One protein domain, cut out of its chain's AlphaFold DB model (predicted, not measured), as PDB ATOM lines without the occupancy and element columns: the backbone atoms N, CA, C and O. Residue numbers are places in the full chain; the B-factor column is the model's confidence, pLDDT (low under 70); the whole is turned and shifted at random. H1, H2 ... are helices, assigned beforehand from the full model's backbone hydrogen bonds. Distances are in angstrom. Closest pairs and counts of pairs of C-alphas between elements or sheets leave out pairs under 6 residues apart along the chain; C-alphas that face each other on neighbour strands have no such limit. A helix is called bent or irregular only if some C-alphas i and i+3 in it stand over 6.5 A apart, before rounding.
ATOM      1  N   ASP A 140     181.388 158.139 235.017       73.69
ATOM      2  CA  ASP A 140     181.981 157.718 233.738       73.69
ATOM      3  C   ASP A 140     180.937 157.271 232.710       73.69
ATOM      4  O   ASP A 140     181.031 157.623 231.529       73.69
ATOM      5  N   LEU A 141     179.920 156.520 233.152       72.75
ATOM      6  CA  LEU A 141     178.786 156.166 232.310       72.75
ATOM      7  C   LEU A 141     178.092 157.445 231.834       72.75
ATOM      8  O   LEU A 141     178.004 157.655 230.631       72.75
ATOM      9  N   CYS A 142     177.663 158.328 232.737       69.94
ATOM     10  CA  CYS A 142     176.984 159.578 232.386       69.94
ATOM     11  C   CYS A 142     177.798 160.451 231.417       69.94
ATOM     12  O   CYS A 142     177.250 160.929 230.424       69.94
ATOM     13  N   ILE A 143     179.105 160.615 231.631       74.75
ATOM     14  CA  ILE A 143     179.972 161.377 230.719       74.75
ATOM     15  C   ILE A 143     179.993 160.713 229.332       74.75
ATOM     16  O   ILE A 143     179.772 161.387 228.321       74.75
ATOM     17  N   LEU A 144     180.173 159.390 229.264       73.75
ATOM     18  CA  LEU A 144     180.149 158.648 228.001       73.75
ATOM     19  C   LEU A 144     178.797 158.779 227.286       73.75
ATOM     20  O   LEU A 144     178.750 158.926 226.064       73.75
ATOM     21  N   LEU A 145     177.682 158.759 228.019       72.94
ATOM     22  CA  LEU A 145     176.358 158.945 227.430       72.94
ATOM     23  C   LEU A 145     176.197 160.363 226.847       72.94
ATOM     24  O   LEU A 145     175.624 160.496 225.761       72.94
ATOM     25  N   PHE A 146     176.730 161.402 227.505       71.62
ATOM     26  CA  PHE A 146     176.692 162.789 227.013       71.62
ATOM     27  C   PHE A 146     177.514 162.935 225.733       71.62
ATOM     28  O   PHE A 146     177.057 163.541 224.762       71.62
ATOM     29  N   GLU A 147     178.695 162.321 225.679       72.94
ATOM     30  CA  GLU A 147     179.539 162.298 224.481       72.94
ATOM     31  C   GLU A 147     178.880 161.547 223.324       72.94
ATOM     32  O   GLU A 147     178.844 162.035 222.190       72.94
ATOM     33  N   LEU A 148     178.302 160.376 223.600       70.75
ATOM     34  CA  LEU A 148     177.583 159.590 222.603       70.75
ATOM     35  C   LEU A 148     176.373 160.355 222.056       70.75
ATOM     36  O   LEU A 148     176.109 160.318 220.847       70.75
ATOM     37  N   TYR A 149     175.639 161.056 222.919       70.69
ATOM     38  CA  TYR A 149     174.522 161.900 222.512       70.69
ATOM     39  C   TYR A 149     175.002 163.098 221.677       70.69
ATOM     40  O   TYR A 149     174.528 163.282 220.555       70.69
ATOM     41  N   SER A 150     176.018 163.827 222.145       69.81
ATOM     42  CA  SER A 150     176.662 164.943 221.431       69.81
ATOM     43  C   SER A 150     177.118 164.558 220.025       69.81
ATOM     44  O   SER A 150     176.798 165.229 219.042       69.81
ATOM     45  N   SER A 151     177.808 163.423 219.912       67.44
ATOM     46  CA  SER A 151     178.289 162.901 218.635       67.44
ATOM     47  C   SER A 151     177.136 162.556 217.695       67.44
ATOM     48  O   SER A 151     177.196 162.867 216.507       67.44
ATOM     49  N   SER A 152     176.044 161.991 218.218       62.53
ATOM     50  CA  SER A 152     174.857 161.654 217.414       62.53
ATOM     51  C   SER A 152     174.259 162.865 216.713       62.53
ATOM     52  O   SER A 152     173.800 162.762 215.575       62.53
ATOM     53  N   LEU A 153     174.274 164.015 217.387       62.03
ATOM     54  CA  LEU A 153     173.749 165.260 216.845       62.03
ATOM     55  C   LEU A 153     174.605 165.762 215.672       62.03
ATOM     56  O   LEU A 153     174.061 166.302 214.712       62.03
ATOM     57  N   SER A 154     175.924 165.535 215.705       58.50
ATOM     58  CA  SER A 154     176.861 166.018 214.675       58.50
ATOM     59  C   SER A 154     176.670 165.377 213.295       58.50
ATOM     60  O   SER A 154     176.979 165.985 212.271       58.50
ATOM     61  N   LEU A 166     163.432 169.042 221.493       52.03
ATOM     62  CA  LEU A 166     162.590 170.012 222.205       52.03
ATOM     63  C   LEU A 166     161.745 169.417 223.347       52.03
ATOM     64  O   LEU A 166     160.782 170.050 223.770       52.03
ATOM     65  N   ARG A 167     162.043 168.202 223.826       59.88
ATOM     66  CA  ARG A 167     161.315 167.634 224.974       59.88
ATOM     67  C   ARG A 167     161.858 168.190 226.285       59.88
ATOM     68  O   ARG A 167     163.076 168.256 226.459       59.88
ATOM     69  N   ASP A 168     160.952 168.492 227.211       62.72
ATOM     70  CA  ASP A 168     161.266 168.900 228.585       62.72
ATOM     71  C   ASP A 168     162.241 167.920 229.268       62.72
ATOM     72  O   ASP A 168     163.125 168.349 230.004       62.72
ATOM     73  N   ASP A 169     162.172 166.630 228.922       63.06
ATOM     74  CA  ASP A 169     163.053 165.567 229.430       63.06
ATOM     75  C   ASP A 169     164.545 165.786 229.103       63.06
ATOM     76  O   ASP A 169     165.430 165.439 229.880       63.06
ATOM     77  N   ILE A 170     164.871 166.353 227.936       67.88
ATOM     78  CA  ILE A 170     166.274 166.630 227.575       67.88
ATOM     79  C   ILE A 170     166.765 167.853 228.347       67.88
ATOM     80  O   ILE A 170     167.919 167.904 228.772       67.88
ATOM     81  N   MET A 171     165.885 168.834 228.539       72.69
ATOM     82  CA  MET A 171     166.193 170.039 229.294       72.69
ATOM     83  C   MET A 171     166.403 169.739 230.777       72.69
ATOM     84  O   MET A 171     167.365 170.252 231.346       72.69
ATOM     85  N   SER A 172     165.590 168.859 231.372       73.12
ATOM     86  CA  SER A 172     165.774 168.417 232.756       73.12
ATOM     87  C   SER A 172     167.107 167.693 232.934       73.12
ATOM     88  O   SER A 172     167.852 168.045 233.841       73.12
ATOM     89  N   VAL A 173     167.461 166.773 232.028       72.56
ATOM     90  CA  VAL A 173     168.745 166.044 232.021       72.56
ATOM     91  C   VAL A 173     169.950 166.972 231.832       72.56
ATOM     92  O   VAL A 173     171.003 166.771 232.443       72.56
ATOM     93  N   LEU A 174     169.830 167.993 230.984       77.38
ATOM     94  CA  LEU A 174     170.898 168.976 230.803       77.38
ATOM     95  C   LEU A 174     171.063 169.847 232.045       77.38
ATOM     96  O   LEU A 174     172.187 170.045 232.496       77.38
ATOM     97  N   GLU A 175     169.971 170.343 232.620       81.44
ATOM     98  CA  GLU A 175     170.008 171.140 233.846       81.44
ATOM     99  C   GLU A 175     170.631 170.346 235.003       81.44
ATOM    100  O   GLU A 175     171.551 170.809 235.678       81.44
ATOM    101  N   ALA A 176     170.188 169.106 235.151       75.44
ATOM    102  CA  ALA A 176     170.747 168.075 236.000       75.44
ATOM    103  C   ALA A 176     172.271 167.906 235.858       75.44
ATOM    104  O   ALA A 176     173.001 168.008 236.847       75.44
ATOM    105  N   GLY A 177     172.751 167.678 234.633       78.62
ATOM    106  CA  GLY A 177     174.177 167.518 234.340       78.62
ATOM    107  C   GLY A 177     174.989 168.797 234.556       78.62
ATOM    108  O   GLY A 177     176.142 168.725 234.959       78.62
ATOM    109  N   LEU A 178     174.396 169.976 234.345       84.75
ATOM    110  CA  LEU A 178     175.044 171.268 234.606       84.75
ATOM    111  C   LEU A 178     175.169 171.573 236.110       84.75
ATOM    112  O   LEU A 178     176.104 172.267 236.526       84.75
ATOM    113  N   ASN A 179     174.238 171.065 236.921       84.81
ATOM    114  CA  ASN A 179     174.268 171.184 238.380       84.81
ATOM    115  C   ASN A 179     175.361 170.313 239.019       84.81
ATOM    116  O   ASN A 179     175.921 170.712 240.040       84.81
ATOM    117  N   ASP A 180     175.701 169.173 238.415       82.38
ATOM    118  CA  ASP A 180     176.755 168.277 238.896       82.38
ATOM    119  C   ASP A 180     178.140 168.703 238.377       82.38
ATOM    120  O   ASP A 180     178.382 168.747 237.173       82.38
ATOM    121  N   LEU A 181     179.074 169.000 239.287       83.38
ATOM    122  CA  LEU A 181     180.433 169.444 238.946       83.38
ATOM    123  C   LEU A 181     181.212 168.427 238.100       83.38
ATOM    124  O   LEU A 181     182.024 168.842 237.277       83.38
ATOM    125  N   GLN A 182     180.970 167.126 238.273       82.81
ATOM    126  CA  GLN A 182     181.689 166.083 237.533       82.81
ATOM    127  C   GLN A 182     181.143 165.897 236.114       82.81
ATOM    128  O   GLN A 182     181.888 165.547 235.199       82.81
ATOM    129  N   LEU A 183     179.852 166.166 235.910       81.75
ATOM    130  CA  LEU A 183     179.177 165.998 234.618       81.75
ATOM    131  C   LEU A 183     179.105 167.294 233.806       81.75
ATOM    132  O   LEU A 183     178.848 167.253 232.600       81.75
ATOM    133  N   ARG A 184     179.353 168.442 234.449       86.19
ATOM    134  CA  ARG A 184     179.181 169.778 233.873       86.19
ATOM    135  C   ARG A 184     179.899 169.957 232.542       86.19
ATOM    136  O   ARG A 184     179.294 170.457 231.600       86.19
ATOM    137  N   GLU A 185     181.153 169.532 232.438       87.81
ATOM    138  CA  GLU A 185     181.949 169.638 231.206       87.81
ATOM    139  C   GLU A 185     181.308 168.883 230.030       87.81
ATOM    140  O   GLU A 185     181.157 169.414 228.925       87.81
ATOM    141  N   ALA A 186     180.837 167.660 230.284       81.06
ATOM    142  CA  ALA A 186     180.172 166.828 229.286       81.06
ATOM    143  C   ALA A 186     178.801 167.404 228.883       81.06
ATOM    144  O   ALA A 186     178.443 167.429 227.698       81.06
ATOM    145  N   ALA A 187     178.056 167.933 229.856       86.12
ATOM    146  CA  ALA A 187     176.792 168.621 229.621       86.12
ATOM    147  C   ALA A 187     176.994 169.898 228.780       86.12
ATOM    148  O   ALA A 187     176.284 170.110 227.795       86.12
ATOM    149  N   LEU A 188     178.014 170.709 229.078       89.81
ATOM    150  CA  LEU A 188     178.391 171.892 228.292       89.81
ATOM    151  C   LEU A 188     178.816 171.520 226.860       89.81
ATOM    152  O   LEU A 188     178.391 172.156 225.890       89.81
ATOM    153  N   GLY A 189     179.594 170.445 226.689       86.75
ATOM    154  CA  GLY A 189     179.905 169.865 225.374       86.75
ATOM    155  C   GLY A 189     178.653 169.474 224.580       86.75
ATOM    156  O   GLY A 189     178.559 169.729 223.371       86.75
ATOM    157  N   THR A 190     177.647 168.949 225.278       81.56
ATOM    158  CA  THR A 190     176.345 168.607 224.698       81.56
ATOM    159  C   THR A 190     175.567 169.840 224.261       81.56
ATOM    160  O   THR A 190     175.080 169.877 223.130       81.56
ATOM    161  N   VAL A 191     175.521 170.889 225.085       87.06
ATOM    162  CA  VAL A 191     174.896 172.172 224.722       87.06
ATOM    163  C   VAL A 191     175.544 172.765 223.469       87.06
ATOM    164  O   VAL A 191     174.835 173.166 222.543       87.06
ATOM    165  N   ARG A 192     176.882 172.766 223.373       89.00
ATOM    166  CA  ARG A 192     177.593 173.242 222.169       89.00
ATOM    167  C   ARG A 192     177.206 172.443 220.923       89.00
ATOM    168  O   ARG A 192     176.936 173.028 219.870       89.00
ATOM    169  N   SER A 193     177.117 171.120 221.052       81.25
ATOM    170  CA  SER A 193     176.701 170.223 219.967       81.25
ATOM    171  C   SER A 193     175.250 170.467 219.542       81.25
ATOM    172  O   SER A 193     174.954 170.504 218.347       81.25
ATOM    173  N   LEU A 194     174.349 170.698 220.497       79.62
ATOM    174  CA  LEU A 194     172.957 171.059 220.231       79.62
ATOM    175  C   LEU A 194     172.845 172.394 219.491       79.62
ATOM    176  O   LEU A 194     172.091 172.482 218.528       79.62
ATOM    177  N   CYS A 195     173.644 173.399 219.852       84.00
ATOM    178  CA  CYS A 195     173.647 174.691 219.162       84.00
ATOM    179  C   CYS A 195     174.092 174.561 217.695       84.00
ATOM    180  O   CYS A 195     173.421 175.043 216.781       84.00
ATOM    181  N   THR A 196     175.207 173.865 217.445       82.62
ATOM    182  CA  THR A 196     175.774 173.717 216.092       82.62
ATOM    183  C   THR A 196     174.859 172.921 215.164       82.62
ATOM    184  O   THR A 196     174.650 173.295 214.008       82.62
ATOM    185  N   ASN A 197     174.306 171.818 215.670       73.00
ATOM    186  CA  ASN A 197     173.528 170.881 214.862       73.00
ATOM    187  C   ASN A 197     172.048 171.254 214.813       73.00
ATOM    188  O   ASN A 197     171.388 171.050 213.796       73.00
ATOM    189  N   GLY A 198     171.541 171.839 215.900       67.38
ATOM    190  CA  GLY A 198     170.161 172.271 216.033       67.38
ATOM    191  C   GLY A 198     169.823 173.525 215.235       67.38
ATOM    192  O   GLY A 198     168.678 173.701 214.811       67.38
ATOM    193  N   LYS A 199     170.824 174.385 214.990       70.44
ATOM    194  CA  LYS A 199     170.676 175.662 214.278       70.44
ATOM    195  C   LYS A 199     169.416 176.398 214.753       70.44
ATOM    196  O   LYS A 199     169.214 176.559 215.956       70.44
ATOM    197  N   THR A 200     168.555 176.830 213.834       69.38
ATOM    198  CA  THR A 200     167.368 177.646 214.117       69.38
ATOM    199  C   THR A 200     166.295 176.930 214.931       69.38
ATOM    200  O   THR A 200     165.554 177.602 215.639       69.38
ATOM    201  N   ALA A 201     166.210 175.600 214.889       68.94
ATOM    202  CA  ALA A 201     165.191 174.868 215.645       68.94
ATOM    203  C   ALA A 201     165.485 174.826 217.154       68.94
ATOM    204  O   ALA A 201     164.565 174.680 217.948       68.94
ATOM    205  N   PHE A 202     166.743 175.023 217.559       76.88
ATOM    206  CA  PHE A 202     167.115 175.133 218.972       76.88
ATOM    207  C   PHE A 202     166.963 176.562 219.522       76.88
ATOM    208  O   PHE A 202     166.954 176.764 220.734       76.88
ATOM    209  N   LEU A 203     166.787 177.559 218.643       78.88
ATOM    210  CA  LEU A 203     166.744 178.982 219.000       78.88
ATOM    211  C   LEU A 203     165.648 179.319 220.023       78.88
ATOM    212  O   LEU A 203     165.859 180.189 220.861       78.88
ATOM    213  N   SER A 204     164.501 178.633 219.987       80.44
ATOM    214  CA  SER A 204     163.398 178.863 220.932       80.44
ATOM    215  C   SER A 204     163.739 178.482 222.377       80.44
ATOM    216  O   SER A 204     163.160 179.051 223.297       80.44
ATOM    217  N   VAL A 205     164.684 177.559 222.581       80.88
ATOM    218  CA  VAL A 205     165.094 177.047 223.903       80.88
ATOM    219  C   VAL A 205     166.323 177.786 224.442       80.88
ATOM    220  O   VAL A 205     166.584 177.788 225.645       80.88
ATOM    221  N   ILE A 206     167.064 178.480 223.570       87.00
ATOM    222  CA  ILE A 206     168.273 179.229 223.938       87.00
ATOM    223  C   ILE A 206     168.067 180.177 225.129       87.00
ATOM    224  O   ILE A 206     168.916 180.143 226.017       87.00
ATOM    225  N   PRO A 207     166.983 180.972 225.237       86.75
ATOM    226  CA  PRO A 207     166.800 181.853 226.393       86.75
ATOM    227  C   PRO A 207     166.767 181.105 227.736       86.75
ATOM    228  O   PRO A 207     167.340 181.572 228.724       86.75
ATOM    229  N   GLN A 208     166.145 179.921 227.773       86.44
ATOM    230  CA  GLN A 208     166.093 179.082 228.972       86.44
ATOM    231  C   GLN A 208     167.483 178.539 229.315       86.44
ATOM    232  O   GLN A 208     167.925 178.654 230.455       86.44
ATOM    233  N   ILE A 209     168.212 178.026 228.321       88.25
ATOM    234  CA  ILE A 209     169.583 177.522 228.503       88.25
ATOM    235  C   ILE A 209     170.504 178.630 228.993       88.25
ATOM    236  O   ILE A 209     171.250 178.433 229.944       88.25
ATOM    237  N   VAL A 210     170.437 179.811 228.379       91.19
ATOM    238  CA  VAL A 210     171.227 180.976 228.781       91.19
ATOM    239  C   VAL A 210     170.948 181.338 230.236       91.19
ATOM    240  O   VAL A 210     171.892 181.562 230.987       91.19
ATOM    241  N   THR A 211     169.686 181.308 230.667       90.00
ATOM    242  CA  THR A 211     169.314 181.546 232.071       90.00
ATOM    243  C   THR A 211     169.944 180.510 233.009       90.00
ATOM    244  O   THR A 211     170.537 180.883 234.022       90.00
ATOM    245  N   ILE A 212     169.890 179.220 232.650       89.50
ATOM    246  CA  ILE A 212     170.528 178.142 233.421       89.50
ATOM    247  C   ILE A 212     172.041 178.367 233.496       89.50
ATOM    248  O   ILE A 212     172.602 178.322 234.586       89.50
ATOM    249  N   LEU A 213     172.706 178.663 232.376       91.81
ATOM    250  CA  LEU A 213     174.155 178.888 232.332       91.81
ATOM    251  C   LEU A 213     174.578 180.109 233.159       91.81
ATOM    252  O   LEU A 213     175.568 180.044 233.882       91.81
ATOM    253  N   ILE A 214     173.808 181.199 233.109       91.25
ATOM    254  CA  ILE A 214     174.061 182.400 233.916       91.25
ATOM    255  C   ILE A 214     173.934 182.092 235.408       91.25
ATOM    256  O   ILE A 214     174.743 182.573 236.195       91.25
ATOM    257  N   SER A 215     172.991 181.232 235.807       90.56
ATOM    258  CA  SER A 215     172.874 180.795 237.206       90.56
ATOM    259  C   SER A 215     174.107 180.035 237.722       90.56
ATOM    260  O   SER A 215     174.226 179.822 238.923       90.56
ATOM    261  N   LYS A 216     175.021 179.598 236.840       89.50
ATOM    262  CA  LYS A 216     176.242 178.856 237.208       89.50
ATOM    263  C   LYS A 216     177.492 179.721 237.309       89.50
ATOM    264  O   LYS A 216     178.560 179.192 237.617       89.50
ATOM    265  N   LEU A 217     177.366 181.033 237.111       87.88
ATOM    266  CA  LEU A 217     178.488 181.973 237.192       87.88
ATOM    267  C   LEU A 217     179.106 182.084 238.593       87.88
ATOM    268  O   LEU A 217     180.224 182.574 238.697       87.88
TER     269      LEU A 217
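AT A GLANCE: This is residues 140 to 154 and 166 to 217 of the 361 residues of an uncharacterized protein of Angiostrongylus cantonensis (UniProt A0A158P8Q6). The long helix H3 forms the middle, with H1 side by side with it and H2 folded against its first part as a helical hairpin; past the kink in H3, a tight link folds the backbone back into H4. The 67 printed residues hold four named helices, H1 to H4 in order, and no named strand: all helix, compact, radius of gyration of the C-alphas 11.2 A, spans 31 by 27 by 19 A.

IN THESE COORDINATES: H1, residues 140 to 154, begins at C-alpha 140 (181.981, 157.718, 233.738) and is 21.4 A long. H2 is residues 168 to 179, 16.4 A. H3, residues 184 to 202, 19.9 A, has a kink of 64 degrees near residue 196 and is irregular: C-alphas 197 and 200 are 9.2 A apart. H4, residues 206 to 214, 12.0 A, ends at C-alpha 214 (174.061, 182.400, 233.916).

HOW THE PARTS SIT: H1 and H3 touch, closest C-alphas Ser 150 and Thr 190 at 4.9 A, a shallow tilt of 21 degrees, the same way. H2, with residues 174 to 178 alone, touches H3, closest C-alphas Leu 178 and Arg 184 at 4.5 A, opposite ways, a tilt of 35.1 degrees, only just steep. H4 is close to but not clearly touching H2, closest C-alphas Glu 175 and Ile 212 at 7.0 A; H3 and H4 meet only through their link. Every O i to N i+4 pair is within hydrogen-bond range in H1, H2 and H4; in H3, 12 of 15.

THE WHOLE: Residues 155 to 165 are not printed, with 16.6 A between C-alphas 154 and 166. The links H2 to H3 and H3 to H4 are tight. In the printed part, 14 residues have a pLDDT under 70, among them 150 to 154 and 166 to 170.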